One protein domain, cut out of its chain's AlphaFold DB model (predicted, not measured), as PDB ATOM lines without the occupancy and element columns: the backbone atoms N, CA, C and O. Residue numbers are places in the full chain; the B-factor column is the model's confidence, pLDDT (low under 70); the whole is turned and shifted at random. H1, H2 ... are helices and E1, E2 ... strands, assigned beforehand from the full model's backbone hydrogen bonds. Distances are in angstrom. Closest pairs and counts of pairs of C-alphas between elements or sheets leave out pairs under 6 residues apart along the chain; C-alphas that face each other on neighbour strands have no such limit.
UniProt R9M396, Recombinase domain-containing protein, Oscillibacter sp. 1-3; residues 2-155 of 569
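What this domain is: This is residues 2 to 155 of the 569 residues of the protein "Recombinase domain-containing protein" of Oscillibacter sp. 1-3 (UniProt R9M396). Four crossed helices, H1, H2, H4 and H6, make a cluster, and three separate small pairs of strands lie away from its middle. The hairpin of E1 and E2 comes to the first part of H1, the short pair E3 and E6 follows on from the small helix H5, and the hairpin of E4 and E5 reaches farthest from the mean of the C-alphas. The printed part has 154 residues, with six named helices and six named strands in the order E1, E2, H1, H2, H3, H4, H5, E3, E4, E5, E6, H6; each two-stranded sheet, E1 - E2, E3 - E6 and E4 - E5, is antiparallel, and the class is mixed, helices and strands. The whole is compact, with a radius of gyration of the C-alphas of 15.9 A, and rounded, spanning 41 by 37 by 35 A.

How they stand to each other: After residues 2 to 14, which hold no named element, E1, residues 15 to 18, and E2, residues 21 to 27, form an antiparallel hairpin at 137 degrees, with N 16 and O 26 2.7 A apart and N 26 and O 16 2.9 A apart, both within hydrogen-bond range. H1, residues 29 to 43, is the hub, touching three helices; the closest C-alphas of E1 and H1 are those of Tyr 15 and Ala 32, 7.0 A apart. With residues 38 to 42 alone H1 touches H2, residues 48 to 57, at a steep tilt of 45 degrees, opposite ways; their closest C-alphas are those of Leu 41 and Ile 51, 6.7 A apart. H3, residues 63 to 70, is close to H1 but not clearly touching it, the closest C-alphas being those of Ala 31 and His 66, 7.9 A apart. With residues 35 to 39 of H1 alone, H1 touches H4, residues 88 to 95, about perpendicular at 80 degrees; their closest C-alphas are those of Phe 39 and Leu 95, 7.0 A apart. H4 also touches H2, about perpendicular at 76 degrees, with the C-alphas of Arg 49 and Leu 88 closest at 5.1 A. After H5, residues 98 to 101, E3, residues 104 to 106, runs on into E4, residues 109 to 113, across a break of 2 residues at 6 degrees. E4 and E5, residues 118 to 121, form an antiparallel hairpin at 145 degrees, with N 112 and O 118 2.9 A apart, within hydrogen-bond range. E6, residues 128 to 130, is antiparallel to E3 at 165 degrees, with N 104 and O 130 2.8 A apart, within hydrogen-bond range. H6, residues 140 to 153, touches residues 39 to 43 of H1 at a steep tilt of 48 degrees, the same way, with the C-alphas of Asn 43 and Val 146 closest at 5.2 A. In H1, H2, H3, H4 and H6 every O i to N i+4 pair is within hydrogen-bond range; H5 is too short for such a pair, and its one O i to N i+3 pair is within range.

Where its parts are: E1 begins at C-alpha 15, (-27.144, -6.803, -10.482), and E2 is 14.4 A from first to last C-alpha. H1 is 20.7 A long, from C-alpha 29 at (-34.376, -5.939, -14.497); H2 is 14.2 A long and E4 12.0 A. H6, 20.0 A long, ends at C-alpha 153, (-37.938, -8.284, 15.484).

The domain as a whole: The two C-alphas farthest apart are those of Glu 44 and Lys 115, at 45.3 A. The printed part has no cut. The link from H3 to H4, residues 71 to 87, is long. The mean pLDDT of the printed part is 84.3, and residues 2 to 4, 8 to 9 and 152 to 155 are under 70.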
ATOM      1  N   LYS A   2      -8.359   1.584  -1.606       63.88
ATOM      2  CA  LYS A   2      -8.601   3.027  -1.387       63.88
ATOM      3  C   LYS A   2      -9.485   3.698  -2.454       63.88
ATOM      4  O   LYS A   2     -10.239   4.594  -2.114       63.88
ATOM      5  N   ASP A   3      -9.454   3.210  -3.693       67.69
ATOM      6  CA  ASP A   3     -10.177   3.827  -4.820       67.69
ATOM      7  C   ASP A   3     -11.651   3.389  -4.945       67.69
ATOM      8  O   ASP A   3     -12.255   3.571  -5.996       67.69
ATOM      9  N   GLY A   4     -12.214   2.689  -3.951       66.62
ATOM     10  CA  GLY A   4     -13.602   2.195  -3.990       66.62
ATOM     11  C   GLY A   4     -13.907   1.104  -5.022       66.62
ATOM     12  O   GLY A   4     -15.015   0.577  -5.058       66.62
ATOM     13  N   LYS A   5     -12.916   0.711  -5.830       74.94
ATOM     14  CA  LYS A   5     -13.035  -0.352  -6.833       74.94
ATOM     15  C   LYS A   5     -13.365  -1.696  -6.185       74.94
ATOM     16  O   LYS A   5     -12.756  -2.107  -5.191       74.94
ATOM     17  N   ARG A   6     -14.308  -2.415  -6.784       72.62
ATOM     18  CA  ARG A   6     -14.818  -3.690  -6.293       72.62
ATOM     19  C   ARG A   6     -13.748  -4.784  -6.372       72.62
ATOM     20  O   ARG A   6     -13.248  -5.152  -7.431       72.62
ATOM     21  N   CYS A   7     -13.431  -5.369  -5.219       72.75
ATOM     22  CA  CYS A   7     -12.454  -6.462  -5.110       72.75
ATOM     23  C   CYS A   7     -13.099  -7.859  -4.983       72.75
ATOM     24  O   CYS A   7     -12.388  -8.858  -4.912       72.75
ATOM     25  N   SER A   8     -14.434  -7.946  -4.922       68.56
ATOM     26  CA  SER A   8     -15.155  -9.216  -4.745       68.56
ATOM     27  C   SER A   8     -15.527  -9.859  -6.081       68.56
ATOM     28  O   SER A   8     -16.129  -9.222  -6.946       68.56
ATOM     29  N   GLY A   9     -15.235 -11.155  -6.217       68.62
ATOM     30  CA  GLY A   9     -15.645 -11.961  -7.367       68.62
ATOM     31  C   GLY A   9     -17.155 -12.227  -7.434       68.62
ATOM     32  O   GLY A   9     -17.670 -12.366  -8.537       68.62
ATOM     33  N   SER A  10     -17.865 -12.220  -6.299       77.62
ATOM     34  CA  SER A  10     -19.303 -12.531  -6.220       77.62
ATOM     35  C   SER A  10     -20.169 -11.288  -6.379       77.62
ATOM     36  O   SER A  10     -19.936 -10.282  -5.700       77.62
ATOM     37  N   ILE A  11     -21.126 -11.345  -7.308       85.19
ATOM     38  CA  ILE A  11     -22.057 -10.257  -7.641       85.19
ATOM     39  C   ILE A  11     -23.304 -10.365  -6.749       85.19
ATOM     40  O   ILE A  11     -23.778 -11.479  -6.502       85.19
ATOM     41  N   PRO A  12     -23.810  -9.252  -6.189       88.44
ATOM     42  CA  PRO A  12     -25.092  -9.265  -5.502       88.44
ATOM     43  C   PRO A  12     -26.247  -9.597  -6.454       88.44
ATOM     44  O   PRO A  12     -26.278  -9.125  -7.580       88.44
ATOM     45  N   TYR A  13     -27.193 -10.411  -5.990       91.06
ATOM     46  CA  TYR A  13     -28.393 -10.758  -6.755       91.06
ATOM     47  C   TYR A  13     -29.192  -9.497  -7.109       91.06
ATOM     48  O   TYR A  13     -29.339  -8.657  -6.238       91.06
ATOM     49  N   GLY A  14     -29.702  -9.353  -8.332       90.44
ATOM     50  CA  GLY A  14     -30.337  -8.104  -8.794       90.44
ATOM     51  C   GLY A  14     -29.411  -7.186  -9.594       90.44
ATOM     52  O   GLY A  14     -29.877  -6.213 -10.178       90.44
ATOM     53  N   TYR A  15     -28.119  -7.511  -9.664       90.94
ATOM     54  CA  TYR A  15     -27.144  -6.803 -10.482       90.94
ATOM     55  C   TYR A  15     -26.401  -7.758 -11.414       90.94
ATOM     56  O   TYR A  15     -26.131  -8.903 -11.058       90.94
ATOM     57  N   ASN A  16     -25.987  -7.223 -12.555       88.06
ATOM     58  CA  ASN A  16     -25.140  -7.839 -13.561       88.06
ATOM     59  C   ASN A  16     -23.817  -7.083 -13.705       88.06
ATOM     60  O   ASN A  16     -23.664  -5.946 -13.250       88.06
ATOM     61  N   ARG A  17     -22.832  -7.728 -14.335       84.00
ATOM     62  CA  ARG A  17     -21.601  -7.060 -14.780       84.00
ATOM     63  C   ARG A  17     -21.761  -6.544 -16.199       84.00
ATOM     64  O   ARG A  17     -22.403  -7.191 -17.020       84.00
ATOM     65  N   VAL A  18     -21.095  -5.432 -16.488       81.50
ATOM     66  CA  VAL A  18     -20.866  -5.009 -17.869       81.50
ATOM     67  C   VAL A  18     -19.884  -5.980 -18.521       81.50
ATOM     68  O   VAL A  18     -18.891  -6.391 -17.914       81.50
ATOM     69  N   GLU A  19     -20.152  -6.357 -19.765       73.94
ATOM     70  CA  GLU A  19     -19.247  -7.200 -20.536       73.94
ATOM     71  C   GLU A  19     -17.892  -6.488 -20.716       73.94
ATOM     72  O   GLU A  19     -17.821  -5.341 -21.150       73.94
ATOM     73  N   GLY A  20     -16.800  -7.134 -20.298       72.88
ATOM     74  CA  GLY A  20     -15.447  -6.560 -20.334       72.88
ATOM     75  C   GLY A  20     -15.028  -5.742 -19.102       72.88
ATOM     76  O   GLY A  20     -13.831  -5.695 -18.812       72.88
ATOM     77  N   ASP A  21     -15.961  -5.196 -18.310       79.56
ATOM     78  CA  ASP A  21     -15.648  -4.488 -17.060       79.56
ATOM     79  C   ASP A  21     -16.089  -5.276 -15.816       79.56
ATOM     80  O   ASP A  21     -17.264  -5.454 -15.500       79.56
ATOM     81  N   LYS A  22     -15.101  -5.732 -15.041       70.94
ATOM     82  CA  LYS A  22     -15.329  -6.508 -13.811       70.94
ATOM     83  C   LYS A  22     -15.778  -5.643 -12.624       70.94
ATOM     84  O   LYS A  22     -16.183  -6.215 -11.604       70.94
ATOM     85  N   GLN A  23     -15.653  -4.319 -12.731       75.75
ATOM     86  CA  GLN A  23     -15.833  -3.368 -11.638       75.75
ATOM     87  C   GLN A  23     -17.262  -2.829 -11.559       75.75
ATOM     88  O   GLN A  23     -17.830  -2.825 -10.465       75.75
ATOM     89  N   THR A  24     -17.843  -2.433 -12.692       81.56
ATOM     90  CA  THR A  24     -19.152  -1.769 -12.743       81.56
ATOM     91  C   THR A  24     -20.315  -2.760 -12.639       81.56
ATOM     92  O   THR A  24     -20.306  -3.827 -13.261       81.56
ATOM     93  N   LEU A  25     -21.315  -2.408 -11.825       86.25
ATOM     94  CA  LEU A  25     -22.571  -3.143 -11.672       86.25
ATOM     95  C   LEU A  25     -23.692  -2.418 -12.418       86.25
ATOM     96  O   LEU A  25     -23.834  -1.205 -12.283       86.25
ATOM     97  N   VAL A  26     -24.496  -3.174 -13.159       89.06
ATOM     98  CA  VAL A  26     -25.702  -2.699 -13.850       89.06
ATOM     99  C   VAL A  26     -26.902  -3.452 -13.300       89.06
ATOM    100  O   VAL A  26     -26.776  -4.617 -12.931       89.06
ATOM    101  N   VAL A  27     -28.053  -2.799 -13.198       91.75
ATOM    102  CA  VAL A  27     -29.275  -3.423 -12.682       91.75
ATOM    103  C   VAL A  27     -29.736  -4.533 -13.628       91.75
ATOM    104  O   VAL A  27     -29.875  -4.325 -14.830       91.75
ATOM    105  N   ASP A  28     -29.982  -5.719 -13.076       92.19
ATOM    106  CA  ASP A  28     -30.682  -6.795 -13.774       92.19
ATOM    107  C   ASP A  28     -32.189  -6.580 -13.593       92.19
ATOM    108  O   ASP A  28     -32.659  -6.686 -12.459       92.19
ATOM    109  N   PRO A  29     -32.965  -6.281 -14.647       90.50
ATOM    110  CA  PRO A  29     -34.376  -5.939 -14.497       90.50
ATOM    111  C   PRO A  29     -35.184  -7.045 -13.802       90.50
ATOM    112  O   PRO A  29     -35.970  -6.740 -12.904       90.50
ATOM    113  N   VAL A  30     -34.945  -8.319 -14.134       91.31
ATOM    114  CA  VAL A  30     -35.729  -9.448 -13.602       91.31
ATOM    115  C   VAL A  30     -35.365  -9.710 -12.143       91.31
ATOM    116  O   VAL A  30     -36.231  -9.773 -11.267       91.31
ATOM    117  N   ALA A  31     -34.071  -9.826 -11.842       91.62
ATOM    118  CA  ALA A  31     -33.640 -10.088 -10.475       91.62
ATOM    119  C   ALA A  31     -33.856  -8.873  -9.549       91.62
ATOM    120  O   ALA A  31     -34.135  -9.053  -8.360       91.62
ATOM    121  N   ALA A  32     -33.771  -7.641 -10.064       93.50
ATOM    122  CA  ALA A  32     -34.018  -6.429  -9.287       93.50
ATOM    123  C   ALA A  32     -35.487  -6.282  -8.881       93.50
ATOM    124  O   ALA A  32     -35.751  -5.834  -7.767       93.50
ATOM    125  N   GLU A  33     -36.441  -6.694  -9.721       94.38
ATOM    126  CA  GLU A  33     -37.857  -6.752  -9.335       94.38
ATOM    127  C   GLU A  33     -38.083  -7.688  -8.146       94.38
ATOM    128  O   GLU A  33     -38.748  -7.303  -7.185       94.38
ATOM    129  N   VAL A  34     -37.438  -8.860  -8.135       94.94
ATOM    130  CA  VAL A  34     -37.492  -9.783  -6.990       94.94
ATOM    131  C   VAL A  34     -36.894  -9.144  -5.735       94.94
ATOM    132  O   VAL A  34     -37.453  -9.278  -4.645       94.94
ATOM    133  N   VAL A  35     -35.778  -8.417  -5.857       95.25
ATOM    134  CA  VAL A  35     -35.201  -7.674  -4.724       95.25
ATOM    135  C   VAL A  35     -36.185  -6.617  -4.218       95.25
ATOM    136  O   VAL A  35     -36.457  -6.582  -3.018       95.25
ATOM    137  N   ARG A  36     -36.781  -5.803  -5.098       95.31
ATOM    138  CA  ARG A  36     -37.807  -4.813  -4.714       95.31
ATOM    139  C   ARG A  36     -38.989  -5.471  -4.015       95.31
ATOM    140  O   ARG A  36     -39.399  -4.990  -2.962       95.31
ATOM    141  N   HIS A  37     -39.466  -6.597  -4.535       95.12
ATOM    142  CA  HIS A  37     -40.556  -7.359  -3.942       95.12
ATOM    143  C   HIS A  37     -40.208  -7.872  -2.534       95.12
ATOM    144  O   HIS A  37     -40.988  -7.702  -1.598       95.12
ATOM    145  N   ILE A  38     -38.992  -8.394  -2.326       95.12
ATOM    146  CA  ILE A  38     -38.499  -8.802  -0.999       95.12
ATOM    147  C   ILE A  38     -38.511  -7.631  -0.008       95.12
ATOM    148  O   ILE A  38     -38.953  -7.796   1.132       95.12
ATOM    149  N   PHE A  39     -38.027  -6.454  -0.421       94.12
ATOM    150  CA  PHE A  39     -38.026  -5.263   0.433       94.12
ATOM    151  C   PHE A  39     -39.442  -4.753   0.718       94.12
ATOM    152  O   PHE A  39     -39.712  -4.352   1.848       94.12
ATOM    153  N   GLN A  40     -40.355  -4.821  -0.253       91.62
ATOM    154  CA  GLN A  40     -41.767  -4.479  -0.068       91.62
ATOM    155  C   GLN A  40     -42.445  -5.416   0.937       91.62
ATOM    156  O   GLN A  40     -42.969  -4.933   1.936       91.62
ATOM    157  N   LEU A  41     -42.334  -6.738   0.773       89.94
ATOM    158  CA  LEU A  41     -42.896  -7.713   1.720       89.94
ATOM    159  C   LEU A  41     -42.307  -7.557   3.133       89.94
ATOM    160  O   LEU A  41     -43.009  -7.684   4.140       89.94
ATOM    161  N   ALA A  42     -41.007  -7.265   3.235       87.50
ATOM    162  CA  ALA A  42     -40.374  -6.974   4.519       87.50
ATOM    163  C   ALA A  42     -40.904  -5.666   5.131       87.50
ATOM    164  O   ALA A  42     -41.142  -5.596   6.341       87.50
ATOM    165  N   ASN A  43     -41.138  -4.645   4.302       84.50
ATOM    166  CA  ASN A  43     -41.768  -3.396   4.714       84.50
ATOM    167  C   ASN A  43     -43.246  -3.585   5.082       84.50
ATOM    168  O   ASN A  43     -43.750  -2.855   5.921       84.50
ATOM    169  N   GLU A  44     -43.920  -4.609   4.565       78.62
ATOM    170  CA  GLU A  44     -45.262  -5.001   5.008       78.62
ATOM    171  C   GLU A  44     -45.272  -5.715   6.369       78.62
ATOM    172  O   GLU A  44     -46.324  -5.949   6.960       78.62
ATOM    173  N   GLY A  45     -44.096  -6.051   6.905       73.88
ATOM    174  CA  GLY A  45     -43.953  -6.757   8.176       73.88
ATOM    175  C   GLY A  45     -43.948  -8.281   8.055       73.88
ATOM    176  O   GLY A  45     -43.986  -8.968   9.079       73.88
ATOM    177  N   LYS A  46     -43.851  -8.845   6.843       80.44
ATOM    178  CA  LYS A  46     -43.682 -10.295   6.669       80.44
ATOM    179  C   LYS A  46     -42.315 -10.732   7.205       80.44
ATOM    180  O   LYS A  46     -41.288 -10.098   6.966       80.44
ATOM    181  N   SER A  47     -42.282 -11.852   7.932       78.56
ATOM    182  CA  SER A  47     -41.021 -12.409   8.438       78.56
ATOM    183  C   SER A  47     -40.169 -12.960   7.292       78.56
ATOM    184  O   SER A  47     -40.715 -13.457   6.312       78.56
ATOM    185  N   SER A  48     -38.838 -12.991   7.431       85.81
ATOM    186  CA  SER A  48     -37.966 -13.579   6.396       85.81
ATOM    187  C   SER A  48     -38.315 -15.040   6.067       85.81
ATOM    188  O   SER A  48     -38.060 -15.487   4.954       85.81
ATOM    189  N   ARG A  49     -38.916 -15.788   7.011       84.88
ATOM    190  CA  ARG A  49     -39.424 -17.150   6.768       84.88
ATOM    191  C   ARG A  49     -40.663 -17.121   5.880       84.88
ATOM    192  O   ARG A  49     -40.752 -17.902   4.944       84.88
ATOM    193  N   THR A  50     -41.604 -16.234   6.190       85.25
ATOM    194  CA  THR A  50     -42.833 -16.045   5.411       85.25
ATOM    195  C   THR A  50     -42.507 -15.575   3.998       85.25
ATOM    196  O   THR A  50     -43.035 -16.134   3.053       85.25
ATOM    197  N   ILE A  51     -41.580 -14.623   3.849       90.19
ATOM    198  CA  ILE A  51     -41.104 -14.146   2.543       90.19
ATOM    199  C   ILE A  51     -40.508 -15.303   1.738       90.19
ATOM    200  O   ILE A  51     -40.857 -15.487   0.582       90.19
ATOM    201  N   ALA A  52     -39.654 -16.128   2.353       91.69
ATOM    202  CA  ALA A  52     -39.096 -17.295   1.679       91.69
ATOM    203  C   ALA A  52     -40.182 -18.293   1.228       91.69
ATOM    204  O   ALA A  52     -40.088 -18.837   0.132       91.69
ATOM    205  N   ALA A  53     -41.222 -18.512   2.039       90.62
ATOM    206  CA  ALA A  53     -42.346 -19.367   1.663       90.62
ATOM    207  C   ALA A  53     -43.141 -18.789   0.479       90.62
ATOM    208  O   ALA A  53     -43.383 -19.522  -0.473       90.62
ATOM    209  N   ILE A  54     -43.454 -17.486   0.505       93.62
ATOM    210  CA  ILE A  54     -44.153 -16.776  -0.581       93.62
ATOM    211  C   ILE A  54     -43.371 -16.908  -1.895       93.62
ATOM    212  O   ILE A  54     -43.903 -17.414  -2.873       93.62
ATOM    213  N   LEU A  55     -42.074 -16.578  -1.894       94.56
ATOM    214  CA  LEU A  55     -41.232 -16.677  -3.095       94.56
ATOM    215  C   LEU A  55     -41.115 -18.114  -3.630       94.56
ATOM    216  O   LEU A  55     -40.972 -18.327  -4.834       94.56
ATOM    217  N   THR A  56     -41.154 -19.106  -2.733       93.62
ATOM    218  CA  THR A  56     -41.139 -20.525  -3.114       93.62
ATOM    219  C   THR A  56     -42.464 -20.935  -3.761       93.62
ATOM    220  O   THR A  56     -42.461 -21.652  -4.759       93.62
ATOM    221  N   GLU A  57     -43.593 -20.464  -3.226       94.00
ATOM    222  CA  GLU A  57     -44.939 -20.709  -3.759       94.00
ATOM    223  C   GLU A  57     -45.149 -20.037  -5.123       94.00
ATOM    224  O   GLU A  57     -45.653 -20.664  -6.055       94.00
ATOM    225  N   GLU A  58     -44.651 -18.811  -5.277       93.88
ATOM    226  CA  GLU A  58     -44.619 -18.054  -6.537       93.88
ATOM    227  C   GLU A  58     -43.646 -18.640  -7.574       93.88
ATOM    228  O   GLU A  58     -43.613 -18.191  -8.719       93.88
ATOM    229  N   LYS A  59     -42.861 -19.661  -7.199       92.25
ATOM    230  CA  LYS A  59     -41.833 -20.298  -8.036       92.25
ATOM    231  C   LYS A  59     -40.819 -19.292  -8.588       92.25
ATOM    232  O   LYS A  59     -40.398 -19.372  -9.744       92.25
ATOM    233  N   VAL A  60     -40.370 -18.373  -7.739       93.25
ATOM    234  CA  VAL A  60     -39.281 -17.450  -8.065       93.25
ATOM    235  C   VAL A  60     -37.948 -18.194  -7.997       93.25
ATOM    236  O   VAL A  60     -37.649 -18.864  -7.006       93.25
ATOM    237  N   LEU A  61     -37.115 -18.071  -9.033       91.50
ATOM    238  CA  LEU A  61     -35.793 -18.701  -9.059       91.50
ATOM    239  C   LEU A  61     -34.905 -18.172  -7.925       91.50
ATOM    240  O   LEU A  61     -34.777 -16.966  -7.723       91.50
ATOM    241  N   ILE A  62     -34.234 -19.074  -7.209       91.69
ATOM    242  CA  ILE A  62     -33.237 -18.679  -6.207       91.69
ATOM    243  C   ILE A  62     -32.023 -18.019  -6.882       91.69
ATOM    244  O   ILE A  62     -31.697 -18.368  -8.020       91.69
ATOM    245  N   PRO A  63     -31.247 -17.168  -6.179       90.19
ATOM    246  CA  PRO A  63     -30.121 -16.449  -6.782       90.19
ATOM    247  C   PRO A  63     -29.105 -17.334  -7.516       90.19
ATOM    248  O   PRO A  63     -28.601 -16.967  -8.574       90.19
ATOM    249  N   ALA A  64     -28.815 -18.523  -6.977       87.69
ATOM    250  CA  ALA A  64     -27.899 -19.475  -7.605       87.69
ATOM    251  C   ALA A  64     -28.478 -20.116  -8.879       87.69
ATOM    252  O   ALA A  64     -27.727 -20.390  -9.813       87.69
ATOM    253  N   ALA A  65     -29.792 -20.358  -8.922       88.50
ATOM    254  CA  ALA A  65     -30.470 -20.908 -10.089       88.50
ATOM    255  C   ALA A  65     -30.639 -19.851 -11.180       88.50
ATOM    256  O   ALA A  65     -30.284 -20.119 -12.322       88.50
ATOM    257  N   HIS A  66     -31.045 -18.636 -10.803       88.75
ATOM    258  CA  HIS A  66     -31.110 -17.487 -11.702       88.75
ATOM    259  C   HIS A  66     -29.758 -17.216 -12.371       88.75
ATOM    260  O   HIS A  66     -29.680 -17.120 -13.592       88.75
ATOM    261  N   ALA A  67     -28.668 -17.175 -11.594       86.81
ATOM    262  CA  ALA A  67     -27.328 -17.017 -12.156       86.81
ATOM    263  C   ALA A  67     -26.961 -18.175 -13.099       86.81
ATOM    264  O   ALA A  67     -26.368 -17.947 -14.138       86.81
ATOM    265  N   LYS A  68     -27.330 -19.423 -12.789       86.81
ATOM    266  CA  LYS A  68     -27.019 -20.562 -13.668       86.81
ATOM    267  C   LYS A  68     -27.783 -20.519 -15.000       86.81
ATOM    268  O   LYS A  68     -27.218 -20.931 -16.007       86.81
ATOM    269  N   GLU A  69     -29.046 -20.095 -14.989       86.25
ATOM    270  CA  GLU A  69     -29.911 -20.073 -16.178       86.25
ATOM    271  C   GLU A  69     -29.663 -18.826 -17.049       86.25
ATOM    272  O   GLU A  69     -29.527 -18.964 -18.262       86.25
ATOM    273  N   ASN A  70     -29.536 -17.640 -16.442       83.44
ATOM    274  CA  ASN A  70     -29.483 -16.363 -17.166       83.44
ATOM    275  C   ASN A  70     -28.070 -15.772 -17.292       83.44
ATOM    276  O   ASN A  70     -27.796 -15.056 -18.251       83.44
ATOM    277  N   HIS A  71     -27.171 -16.077 -16.348       81.69
ATOM    278  CA  HIS A  71     -25.833 -15.474 -16.266       81.69
ATOM    279  C   HIS A  71     -24.737 -16.494 -15.889       81.69
ATOM    280  O   HIS A  71     -24.133 -16.384 -14.810       81.69
ATOM    281  N   PRO A  72     -24.478 -17.528 -16.720       80.25
ATOM    282  CA  PRO A  72     -23.545 -18.609 -16.387       80.25
ATOM    283  C   PRO A  72     -22.139 -18.117 -16.004       80.25
ATOM    284  O   PRO A  72     -21.472 -18.731 -15.173       80.25
ATOM    285  N   GLU A  73     -21.706 -16.978 -16.550       78.12
ATOM    286  CA  GLU A  73     -20.448 -16.290 -16.243       78.12
ATOM    287  C   GLU A  73     -20.358 -15.770 -14.796       78.12
ATOM    288  O   GLU A  73     -19.268 -15.515 -14.275       78.12
ATOM    289  N   GLN A  74     -21.501 -15.629 -14.126       77.44
ATOM    290  CA  GLN A  74     -21.642 -15.164 -12.744       77.44
ATOM    291  C   GLN A  74     -21.900 -16.316 -11.764       77.44
ATOM    292  O   GLN A  74     -21.859 -16.132 -10.541       77.44
ATOM    293  N   TYR A  75     -22.156 -17.524 -12.271       79.44
ATOM    294  CA  TYR A  75     -22.469 -18.682 -11.451       79.44
ATOM    295  C   TYR A  75     -21.213 -19.261 -10.780       79.44
ATOM    296  O   TYR A  75     -20.332 -19.844 -11.405       79.44
ATOM    297  N   HIS A  76     -21.156 -19.166  -9.451       74.12
ATOM    298  CA  HIS A  76     -20.020 -19.634  -8.645       74.12
ATOM    299  C   HIS A  76     -20.140 -21.093  -8.163       74.12
ATOM    300  O   HIS A  76     -19.644 -21.430  -7.088       74.12
ATOM    301  N   GLY A  77     -20.829 -21.966  -8.908       76.44
ATOM    302  CA  GLY A  77     -20.891 -23.399  -8.577       76.44
ATOM    303  C   GLY A  77     -21.679 -23.743  -7.303       76.44
ATOM    304  O   GLY A  77     -21.482 -24.816  -6.731       76.44
ATOM    305  N   GLN A  78     -22.547 -22.843  -6.833       78.19
ATOM    306  CA  GLN A  78     -23.392 -23.063  -5.654       78.19
ATOM    307  C   GLN A  78     -24.397 -24.190  -5.920       78.19
ATOM    308  O   GLN A  78     -25.313 -24.033  -6.723       78.19
ATOM    309  N   LYS A  79     -24.244 -25.322  -5.225       81.81
ATOM    310  CA  LYS A  79     -25.170 -26.454  -5.332       81.81
ATOM    311  C   LYS A  79     -26.499 -26.126  -4.650       81.81
ATOM    312  O   LYS A  79     -26.511 -25.630  -3.527       81.81
ATOM    313  N   TYR A  80     -27.596 -26.469  -5.308       84.44
ATOM    314  CA  TYR A  80     -28.948 -26.401  -4.771       84.44
ATOM    315  C   TYR A  80     -29.723 -27.647  -5.203       84.44
ATOM    316  O   TYR A  80     -29.467 -28.196  -6.275       84.44
ATOM    317  N   THR A  81     -30.632 -28.109  -4.348       84.44
ATOM    318  CA  THR A  81     -31.463 -29.293  -4.622       84.44
ATOM    319  C   THR A  81     -32.686 -28.924  -5.453       84.44
ATOM    320  O   THR A  81     -33.003 -29.605  -6.420       84.44
ATOM    321  N   ASP A  82     -33.339 -27.820  -5.096       87.12
ATOM    322  CA  ASP A  82     -34.508 -27.272  -5.778       87.12
ATOM    323  C   ASP A  82     -34.218 -25.813  -6.156       87.12
ATOM    324  O   ASP A  82     -33.649 -25.058  -5.363       87.12
ATOM    325  N   LYS A  83     -34.571 -25.438  -7.387       89.44
ATOM    326  CA  LYS A  83     -34.336 -24.108  -7.954       89.44
ATOM    327  C   LYS A  83     -35.330 -23.046  -7.480       89.44
ATOM    328  O   LYS A  83     -35.054 -21.863  -7.668       89.44
ATOM    329  N   TYR A  84     -36.430 -23.450  -6.847       92.56
ATOM    330  CA  TYR A  84     -37.451 -22.540  -6.314       92.56
ATOM    331  C   TYR A  84     -37.464 -22.468  -4.786       92.56
ATOM    332  O   TYR A  84     -38.147 -21.626  -4.215       92.56
ATOM    333  N   LEU A  85     -36.697 -23.318  -4.099       92.00
ATOM    334  CA  LEU A  85     -36.717 -23.388  -2.641       92.00
ATOM    335  C   LEU A  85     -35.908 -22.249  -2.006       92.00
ATOM    336  O   LEU A  85     -34.692 -22.349  -1.805       92.00
ATOM    337  N   TRP A  86     -36.594 -21.172  -1.629       93.25
ATOM    338  CA  TRP A  86     -35.979 -20.052  -0.927       93.25
ATOM    339  C   TRP A  86     -35.694 -20.397   0.535       93.25
ATOM    340  O   TRP A  86     -36.545 -20.878   1.280       93.25
ATOM    341  N   SER A  87     -34.472 -20.104   0.983       89.94
ATOM    342  CA  SER A  87     -34.090 -20.259   2.390       89.94
ATOM    343  C   SER A  87     -34.233 -18.946   3.158       89.94
ATOM    344  O   SER A  87     -33.953 -17.866   2.632       89.94
ATOM    345  N   LEU A  88     -34.565 -19.045   4.452       87.44
ATOM    346  CA  LEU A  88     -34.558 -17.918   5.397       87.44
ATOM    347  C   LEU A  88     -33.258 -17.100   5.292       87.44
ATOM    348  O   LEU A  88     -33.283 -15.870   5.243       87.44
ATOM    349  N   SER A  89     -32.118 -17.793   5.254       88.06
ATOM    350  CA  SER A  89     -30.792 -17.177   5.229       88.06
ATOM    351  C   SER A  89     -30.518 -16.419   3.930       88.06
ATOM    352  O   SER A  89     -29.797 -15.425   3.960       88.06
ATOM    353  N   ALA A  90     -31.074 -16.858   2.795       90.88
ATOM    354  CA  ALA A  90     -30.948 -16.136   1.530       90.88
ATOM    355  C   ALA A  90     -31.669 -14.782   1.599       90.88
ATOM    356  O   ALA A  90     -31.059 -13.756   1.301       90.88
ATOM    357  N   VAL A  91     -32.912 -14.770   2.092       92.06
ATOM    358  CA  VAL A  91     -33.692 -13.536   2.283       92.06
ATOM    359  C   VAL A  91     -32.989 -12.591   3.262       92.06
ATOM    360  O   VAL A  91     -32.795 -11.421   2.954       92.06
ATOM    361  N   GLN A  92     -32.517 -13.092   4.410       89.50
ATOM    362  CA  GLN A  92     -31.781 -12.275   5.386       89.50
ATOM    363  C   GLN A  92     -30.498 -11.663   4.807       89.50
ATOM    364  O   GLN A  92     -30.188 -10.508   5.090       89.50
ATOM    365  N   LYS A  93     -29.751 -12.414   3.986       90.25
ATOM    366  CA  LYS A  93     -28.549 -11.898   3.313       90.25
ATOM    367  C   LYS A  93     -28.879 -10.784   2.328       90.25
ATOM    368  O   LYS A  93     -28.093  -9.851   2.229       90.25
ATOM    369  N   ILE A  94     -29.995 -10.880   1.604       93.69
ATOM    370  CA  ILE A  94     -30.447  -9.814   0.701       93.69
ATOM    371  C   ILE A  94     -30.826  -8.582   1.524       93.69
ATOM    372  O   ILE A  94     -30.284  -7.508   1.294       93.69
ATOM    373  N   LEU A  95     -31.659  -8.754   2.549       91.94
ATOM    374  CA  LEU A  95     -32.110  -7.638   3.372       91.94
ATOM    375  C   LEU A  95     -30.959  -6.895   4.071       91.94
ATOM    376  O   LEU A  95     -31.089  -5.703   4.255       91.94
ATOM    377  N   LYS A  96     -29.834  -7.544   4.415       89.44
ATOM    378  CA  LYS A  96     -28.682  -6.911   5.104       89.44
ATOM    379  C   LYS A  96     -27.637  -6.254   4.182       89.44
ATOM    380  O   LYS A  96     -26.719  -5.596   4.668       89.44
ATOM    381  N   ARG A  97     -27.714  -6.446   2.861       89.94
ATOM    382  CA  ARG A  97     -26.712  -5.945   1.896       89.94
ATOM    383  C   ARG A  97     -26.920  -4.487   1.479       89.94
ATOM    384  O   ARG A  97     -27.788  -4.202   0.665       89.94
ATOM    385  N   GLN A  98     -26.076  -3.584   1.980       89.38
ATOM    386  CA  GLN A  98     -26.113  -2.151   1.632       89.38
ATOM    387  C   GLN A  98     -25.840  -1.860   0.145       89.38
ATOM    388  O   GLN A  98     -26.071  -0.744  -0.308       89.38
ATOM    389  N   GLU A  99     -25.374  -2.835  -0.642       90.31
ATOM    390  CA  GLU A  99     -25.184  -2.657  -2.084       90.31
ATOM    391  C   GLU A  99     -26.476  -2.294  -2.810       90.31
ATOM    392  O   GLU A  99     -26.425  -1.580  -3.797       90.31
ATOM    393  N   TYR A 100     -27.644  -2.671  -2.287       93.06
ATOM    394  CA  TYR A 100     -28.923  -2.282  -2.889       93.06
ATOM    395  C   TYR A 100     -29.226  -0.777  -2.827       93.06
ATOM    396  O   TYR A 100     -30.114  -0.320  -3.545       93.06
ATOM    397  N   LEU A 101     -28.466  -0.016  -2.028       90.62
ATOM    398  CA  LEU A 101     -28.453   1.452  -1.991       90.62
ATOM    399  C   LEU A 101     -27.462   2.065  -3.000       90.62
ATOM    400  O   LEU A 101     -27.213   3.268  -2.980       90.62
ATOM    401  N   GLY A 102     -26.828   1.252  -3.850       87.88
ATOM    402  CA  GLY A 102     -25.797   1.705  -4.786       87.88
ATOM    403  C   GLY A 102     -24.409   1.862  -4.156       87.88
ATOM    404  O   GLY A 102     -23.500   2.442  -4.753       87.88
ATOM    405  N   HIS A 103     -24.203   1.383  -2.928       89.06
ATOM    406  CA  HIS A 103     -22.934   1.517  -2.205       89.06
ATOM    407  C   HIS A 103     -22.024   0.306  -2.430       89.06
ATOM    408  O   HIS A 103     -22.485  -0.828  -2.490       89.06
ATOM    409  N   THR A 104     -20.709   0.503  -2.491       86.56
ATOM    410  CA  THR A 104     -19.754  -0.613  -2.482       86.56
ATOM    411  C   THR A 104     -19.196  -0.788  -1.078       86.56
ATOM    412  O   THR A 104     -18.530   0.102  -0.556       86.56
ATOM    413  N   VAL A 105     -19.440  -1.952  -0.472       85.94
ATOM    414  CA  VAL A 105     -18.908  -2.297   0.853       85.94
ATOM    415  C   VAL A 105     -17.748  -3.274   0.705       85.94
ATOM    416  O   VAL A 105     -17.918  -4.407   0.245       85.94
ATOM    417  N   LEU A 106     -16.554  -2.846   1.108       83.94
ATOM    418  CA  LEU A 106     -15.356  -3.679   1.144       83.94
ATOM    419  C   LEU A 106     -15.016  -4.085   2.580       83.94
ATOM    420  O   LEU A 106     -15.508  -3.519   3.551       83.94
ATOM    421  N   HIS A 107     -14.138  -5.082   2.699       83.19
ATOM    422  CA  HIS A 107     -13.619  -5.561   3.980       83.19
ATOM    423  C   HIS A 107     -14.663  -6.188   4.919       83.19
ATOM    424  O   HIS A 107     -14.483  -6.138   6.120       83.19
ATOM    425  N   ARG A 108     -15.713  -6.845   4.396       78.25
ATOM    426  CA  ARG A 108     -16.756  -7.538   5.197       78.25
ATOM    427  C   ARG A 108     -16.296  -8.743   6.016       78.25
ATOM    428  O   ARG A 108     -16.992  -9.184   6.923       78.25
ATOM    429  N   SER A 109     -15.184  -9.352   5.628       81.31
ATOM    430  CA  SER A 109     -14.649 -10.511   6.331       81.31
ATOM    431  C   SER A 109     -13.139 -10.438   6.362       81.31
ATOM    432  O   SER A 109     -12.518 -10.242   5.312       81.31
ATOM    433  N   VAL A 110     -12.564 -10.687   7.529       82.94
ATOM    434  CA  VAL A 110     -11.118 -10.785   7.719       82.94
ATOM    435  C   VAL A 110     -10.733 -12.191   8.119       82.94
ATOM    436  O   VAL A 110     -11.443 -12.873   8.857       82.94
ATOM    437  N   VAL A 111      -9.587 -12.635   7.615       79.06
ATOM    438  CA  VAL A 111      -8.972 -13.882   8.059       79.06
ATOM    439  C   VAL A 111      -8.347 -13.610   9.427       79.06
ATOM    440  O   VAL A 111      -7.402 -12.837   9.527       79.06
ATOM    441  N   THR A 112      -8.887 -14.221  10.481       77.75
ATOM    442  CA  THR A 112      -8.376 -14.068  11.855       77.75
ATOM    443  C   THR A 112      -7.162 -14.939  12.109       77.75
ATOM    444  O   THR A 112      -6.296 -14.599  12.907       77.75
ATOM    445  N   ASN A 113      -7.095 -16.082  11.428       75.62
ATOM    446  CA  ASN A 113      -5.988 -17.009  11.534       75.62
ATOM    447  C   ASN A 113      -5.591 -17.468  10.136       75.62
ATOM    448  O   ASN A 113      -6.324 -18.213   9.483       75.62
ATOM    449  N   PHE A 114      -4.417 -17.016   9.698       71.75
ATOM    450  CA  PHE A 114      -3.878 -17.301   8.374       71.75
ATOM    451  C   PHE A 114      -3.730 -18.806   8.103       71.75
ATOM    452  O   PHE A 114      -4.068 -19.253   7.013       71.75
ATOM    453  N   LYS A 115      -3.305 -19.597   9.100       77.62
ATOM    454  CA  LYS A 115      -3.059 -21.043   8.950       77.62
ATOM    455  C   LYS A 115      -4.341 -21.871   8.920       77.62
ATOM    456  O   LYS A 115      -4.417 -22.855   8.200       77.62
ATOM    457  N   LEU A 116      -5.340 -21.488   9.714       80.94
ATOM    458  CA  LEU A 116      -6.617 -22.206   9.778       80.94
ATOM    459  C   LEU A 116      -7.640 -21.688   8.758       80.94
ATOM    460  O   LEU A 116      -8.766 -22.179   8.734       80.94
ATOM    461  N   HIS A 117      -7.287 -20.650   7.987       75.88
ATOM    462  CA  HIS A 117      -8.183 -19.899   7.101       75.88
ATOM    463  C   HIS A 117      -9.520 -19.507   7.756       75.88
ATOM    464  O   HIS A 117     -10.524 -19.293   7.072       75.88
ATOM    465  N   LYS A 118      -9.539 -19.383   9.090       79.06
ATOM    466  CA  LYS A 118     -10.726 -18.969   9.836       79.06
ATOM    467  C   LYS A 118     -10.998 -17.508   9.524       79.06
ATOM    468  O   LYS A 118     -10.097 -16.671   9.600       79.06
ATOM    469  N   ARG A 119     -12.242 -17.211   9.159       80.75
ATOM    470  CA  ARG A 119     -12.710 -15.859   8.859       80.75
ATOM    471  C   ARG A 119     -13.676 -15.406   9.942       80.75
ATOM    472  O   ARG A 119     -14.478 -16.212  10.407       80.75
ATOM    473  N   ARG A 120     -13.600 -14.132  10.317       83.94
ATOM    474  CA  ARG A 120     -14.658 -13.440  11.061       83.94
ATOM    475  C   ARG A 120     -15.305 -12.404  10.153       83.94
ATOM    476  O   ARG A 120     -14.637 -11.878   9.260       83.94
ATOM    477  N   GLU A 121     -16.579 -12.127  10.390       81.75
ATOM    478  CA  GLU A 121     -17.205 -10.908   9.882       81.75
ATOM    479  C   GLU A 121     -16.628  -9.708  10.643       81.75
ATOM    480  O   GLU A 121     -16.282  -9.822  11.821       81.75
ATOM    481  N   THR A 122     -16.428  -8.607   9.932       82.00
ATOM    482  CA  THR A 122     -15.889  -7.355  10.474       82.00
ATOM    483  C   THR A 122     -17.004  -6.445  10.959       82.00
ATOM    484  O   THR A 122     -18.102  -6.433  10.392       82.00
ATOM    485  N   ASP A 123     -16.697  -5.652  11.981       81.25
ATOM    486  CA  ASP A 123     -17.621  -4.649  12.507       81.25
ATOM    487  C   ASP A 123     -17.786  -3.485  11.520       81.25
ATOM    488  O   ASP A 123     -16.925  -3.239  10.676       81.25
ATOM    489  N   GLU A 124     -18.884  -2.732  11.629       77.88
ATOM    490  CA  GLU A 124     -19.189  -1.611  10.721       77.88
ATOM    491  C   GLU A 124     -18.060  -0.564  10.669       77.88
ATOM    492  O   GLU A 124     -17.782  -0.020   9.605       77.88
ATOM    493  N   ALA A 125     -17.349  -0.344  11.782       77.81
ATOM    494  CA  ALA A 125     -16.215   0.582  11.864       77.81
ATOM    495  C   ALA A 125     -14.959   0.105  11.108       77.81
ATOM    496  O   ALA A 125     -14.111   0.915  10.741       77.81
ATOM    497  N   GLU A 126     -14.823  -1.204  10.883       81.69
ATOM    498  CA  GLU A 126     -13.720  -1.792  10.115       81.69
ATOM    499  C   GLU A 126     -14.047  -1.843   8.607       81.69
ATOM    500  O   GLU A 126     -13.150  -2.013   7.780       81.69
ATOM    501  N   GLN A 127     -15.324  -1.717   8.227       84.56
ATOM    502  CA  GLN A 127     -15.769  -1.804   6.838       84.56
ATOM    503  C   GLN A 127     -15.514  -0.498   6.078       84.56
ATOM    504  O   GLN A 127     -15.736   0.601   6.579       84.56
ATOM    505  N   TYR A 128     -15.100  -0.620   4.815       84.94
ATOM    506  CA  TYR A 128     -14.972   0.534   3.925       84.94
ATOM    507  C   TYR A 128     -16.228   0.645   3.066       84.94
ATOM    508  O   TYR A 128     -16.450  -0.197   2.189       84.94
ATOM    509  N   VAL A 129     -17.039   1.673   3.317       84.94
ATOM    510  CA  VAL A 129     -18.260   1.961   2.557       84.94
ATOM    511  C   VAL A 129     -17.982   3.094   1.577       84.94
ATOM    512  O   VAL A 129     -17.641   4.205   1.975       84.94
ATOM    513  N   PHE A 130     -18.139   2.808   0.289       86.00
ATOM    514  CA  PHE A 130     -18.045   3.792  -0.783       86.00
ATOM    515  C   PHE A 130     -19.461   4.102  -1.283       86.00
ATOM    516  O   PHE A 130     -20.097   3.210  -1.855       86.00
ATOM    517  N   PRO A 131     -19.989   5.313  -1.041       86.12
ATOM    518  CA  PRO A 131     -21.352   5.661  -1.427       86.12
ATOM    519  C   PRO A 131     -21.487   5.831  -2.948       86.12
ATOM    520  O   PRO A 131     -20.523   6.177  -3.625       86.12
ATOM    521  N   ASN A 132     -22.700   5.610  -3.467       85.81
ATOM    522  CA  ASN A 132     -23.132   5.919  -4.843       85.81
ATOM    523  C   ASN A 132     -22.186   5.444  -5.964       85.81
ATOM    524  O   ASN A 132     -21.893   6.162  -6.915       85.81
ATOM    525  N   THR A 133     -21.705   4.212  -5.843       85.31
ATOM    526  CA  THR A 133     -20.832   3.560  -6.834       85.31
ATOM    527  C   THR A 133     -21.575   2.959  -8.027       85.31
ATOM    528  O   THR A 133     -20.964   2.745  -9.068       85.31
ATOM    529  N   HIS A 134     -22.859   2.639  -7.872       87.25
ATOM    530  CA  HIS A 134     -23.707   2.060  -8.913       87.25
ATOM    531  C   HIS A 134     -25.177   2.425  -8.661       87.25
ATOM    532  O   HIS A 134     -25.505   2.998  -7.622       87.25
ATOM    533  N   GLU A 135     -26.054   2.112  -9.613       90.69
ATOM    534  CA  GLU A 135     -27.482   2.424  -9.517       90.69
ATOM    535  C   GLU A 135     -28.150   1.679  -8.346       90.69
ATOM    536  O   GLU A 135     -27.980   0.470  -8.165       90.69
ATOM    537  N   ALA A 136     -28.909   2.406  -7.527       93.25
ATOM    538  CA  ALA A 136     -29.620   1.840  -6.385       93.25
ATOM    539  C   ALA A 136     -30.903   1.123  -6.837       93.25
ATOM    540  O   ALA A 136     -31.713   1.681  -7.573       93.25
ATOM    541  N   ILE A 137     -31.124  -0.103  -6.353       93.75
ATOM    542  CA  ILE A 137     -32.386  -0.834  -6.580       93.75
ATOM    543  C   ILE A 137     -33.467  -0.369  -5.597       93.75
ATOM    544  O   ILE A 137     -34.656  -0.388  -5.930       93.75
ATOM    545  N   ILE A 138     -33.051   0.027  -4.390       94.12
ATOM    546  CA  ILE A 138     -33.904   0.365  -3.248       94.12
ATOM    547  C   ILE A 138     -33.597   1.792  -2.782       94.12
ATOM    548  O   ILE A 138     -32.438   2.202  -2.752       94.12
ATOM    549  N   SER A 139     -34.627   2.542  -2.384       91.94
ATOM    550  CA  SER A 139     -34.449   3.872  -1.795       91.94
ATOM    551  C   SER A 139     -33.926   3.796  -0.356       91.94
ATOM    552  O   SER A 139     -34.222   2.852   0.383       91.94
ATOM    553  N   GLN A 140     -33.202   4.834   0.069       87.38
ATOM    554  CA  GLN A 140     -32.720   4.968   1.448       87.38
ATOM    555  C   GLN A 140     -33.866   4.857   2.469       87.38
ATOM    556  O   GLN A 140     -33.765   4.141   3.461       87.38
ATOM    557  N   GLU A 141     -35.006   5.481   2.173       83.62
ATOM    558  CA  GLU A 141     -36.193   5.464   3.032       83.62
ATOM    559  C   GLU A 141     -36.763   4.052   3.239       83.62
ATOM    560  O   GLU A 141     -37.064   3.654   4.371       83.62
ATOM    561  N   LEU A 142     -36.884   3.268   2.158       86.50
ATOM    562  CA  LEU A 142     -37.386   1.894   2.220       86.50
ATOM    563  C   LEU A 142     -36.409   0.997   2.988       86.50
ATOM    564  O   LEU A 142     -36.825   0.198   3.831       86.50
ATOM    565  N   TRP A 143     -35.108   1.167   2.748       89.81
ATOM    566  CA  TRP A 143     -34.055   0.459   3.467       89.81
ATOM    567  C   TRP A 143     -34.105   0.716   4.974       89.81
ATOM    568  O   TRP A 143     -34.118  -0.233   5.767       89.81
ATOM    569  N   ASP A 144     -34.183   1.986   5.369       84.88
ATOM    570  CA  ASP A 144     -34.218   2.398   6.770       84.88
ATOM    571  C   ASP A 144     -35.506   1.932   7.454       84.88
ATOM    572  O   ASP A 144     -35.476   1.464   8.597       84.88
ATOM    573  N   SER A 145     -36.648   1.977   6.761       80.81
ATOM    574  CA  SER A 145     -37.907   1.401   7.250       80.81
ATOM    575  C   SER A 145     -37.772  -0.095   7.556       80.81
ATOM    576  O   SER A 145     -38.079  -0.542   8.668       80.81
ATOM    577  N   VAL A 146     -37.236  -0.875   6.612       85.06
ATOM    578  CA  VAL A 146     -37.064  -2.325   6.769       85.06
ATOM    579  C   VAL A 146     -36.065  -2.657   7.879       85.06
ATOM    580  O   VAL A 146     -36.349  -3.507   8.726       85.06
ATOM    581  N   HIS A 147     -34.929  -1.962   7.963       84.50
ATOM    582  CA  HIS A 147     -33.932  -2.219   9.008       84.50
ATOM    583  C   HIS A 147     -34.417  -1.828  10.400       84.50
ATOM    584  O   HIS A 147     -34.136  -2.548  11.365       84.50
ATOM    585  N   ARG A 148     -35.201  -0.748  10.520       78.19
ATOM    586  CA  ARG A 148     -35.894  -0.416  11.774       78.19
ATOM    587  C   ARG A 148     -36.799  -1.566  12.216       78.19
ATOM    588  O   ARG A 148     -36.771  -1.938  13.389       78.19
ATOM    589  N   ARG A 149     -37.538  -2.200  11.296       73.75
ATOM    590  CA  ARG A 149     -38.363  -3.387  11.603       73.75
ATOM    591  C   ARG A 149     -37.522  -4.599  11.994       73.75
ATOM    592  O   ARG A 149     -37.802  -5.218  13.017       73.75
ATOM    593  N   ILE A 150     -36.474  -4.923  11.235       75.25
ATOM    594  CA  ILE A 150     -35.613  -6.083  11.512       75.25
ATOM    595  C   ILE A 150     -34.971  -5.955  12.897       75.25
ATOM    596  O   ILE A 150     -35.122  -6.871  13.704       75.25
ATOM    597  N   LYS A 151     -34.361  -4.803  13.224       72.69
ATOM    598  CA  LYS A 151     -33.773  -4.543  14.552       72.69
ATOM    599  C   LYS A 151     -34.804  -4.689  15.677       72.69
ATOM    600  O   LYS A 151     -34.470  -5.141  16.774       72.69
ATOM    601  N   ARG A 152     -36.075  -4.354  15.418       67.56
ATOM    602  CA  ARG A 152     -37.167  -4.578  16.376       67.56
ATOM    603  C   ARG A 152     -37.514  -6.068  16.512       67.56
ATOM    604  O   ARG A 152     -37.796  -6.487  17.630       67.56
ATOM    605  N   VAL A 153     -37.489  -6.875  15.454       61.19
ATOM    606  CA  VAL A 153     -37.938  -8.284  15.484       61.19
ATOM    607  C   VAL A 153     -36.824  -9.280  15.847       61.19
ATOM    608  O   VAL A 153     -37.131 -10.327  16.412       61.19
ATOM    609  N   GLU A 154     -35.543  -8.956  15.631       54.09
ATOM    610  CA  GLU A 154     -34.377  -9.864  15.770       54.09
ATOM    611  C   GLU A 154     -34.175 -10.487  17.174       54.09
ATOM    612  O   GLU A 154     -33.315 -11.344  17.355       54.09
ATOM    613  N   ARG A 155     -34.979 -10.105  18.176       51.69
ATOM    614  CA  ARG A 155     -34.977 -10.687  19.536       51.69
ATOM    615  C   ARG A 155     -36.312 -11.320  19.952       51.69
ATOM    616  O   ARG A 155     -36.553 -11.504  21.144       51.69
TER     617      ARG A 155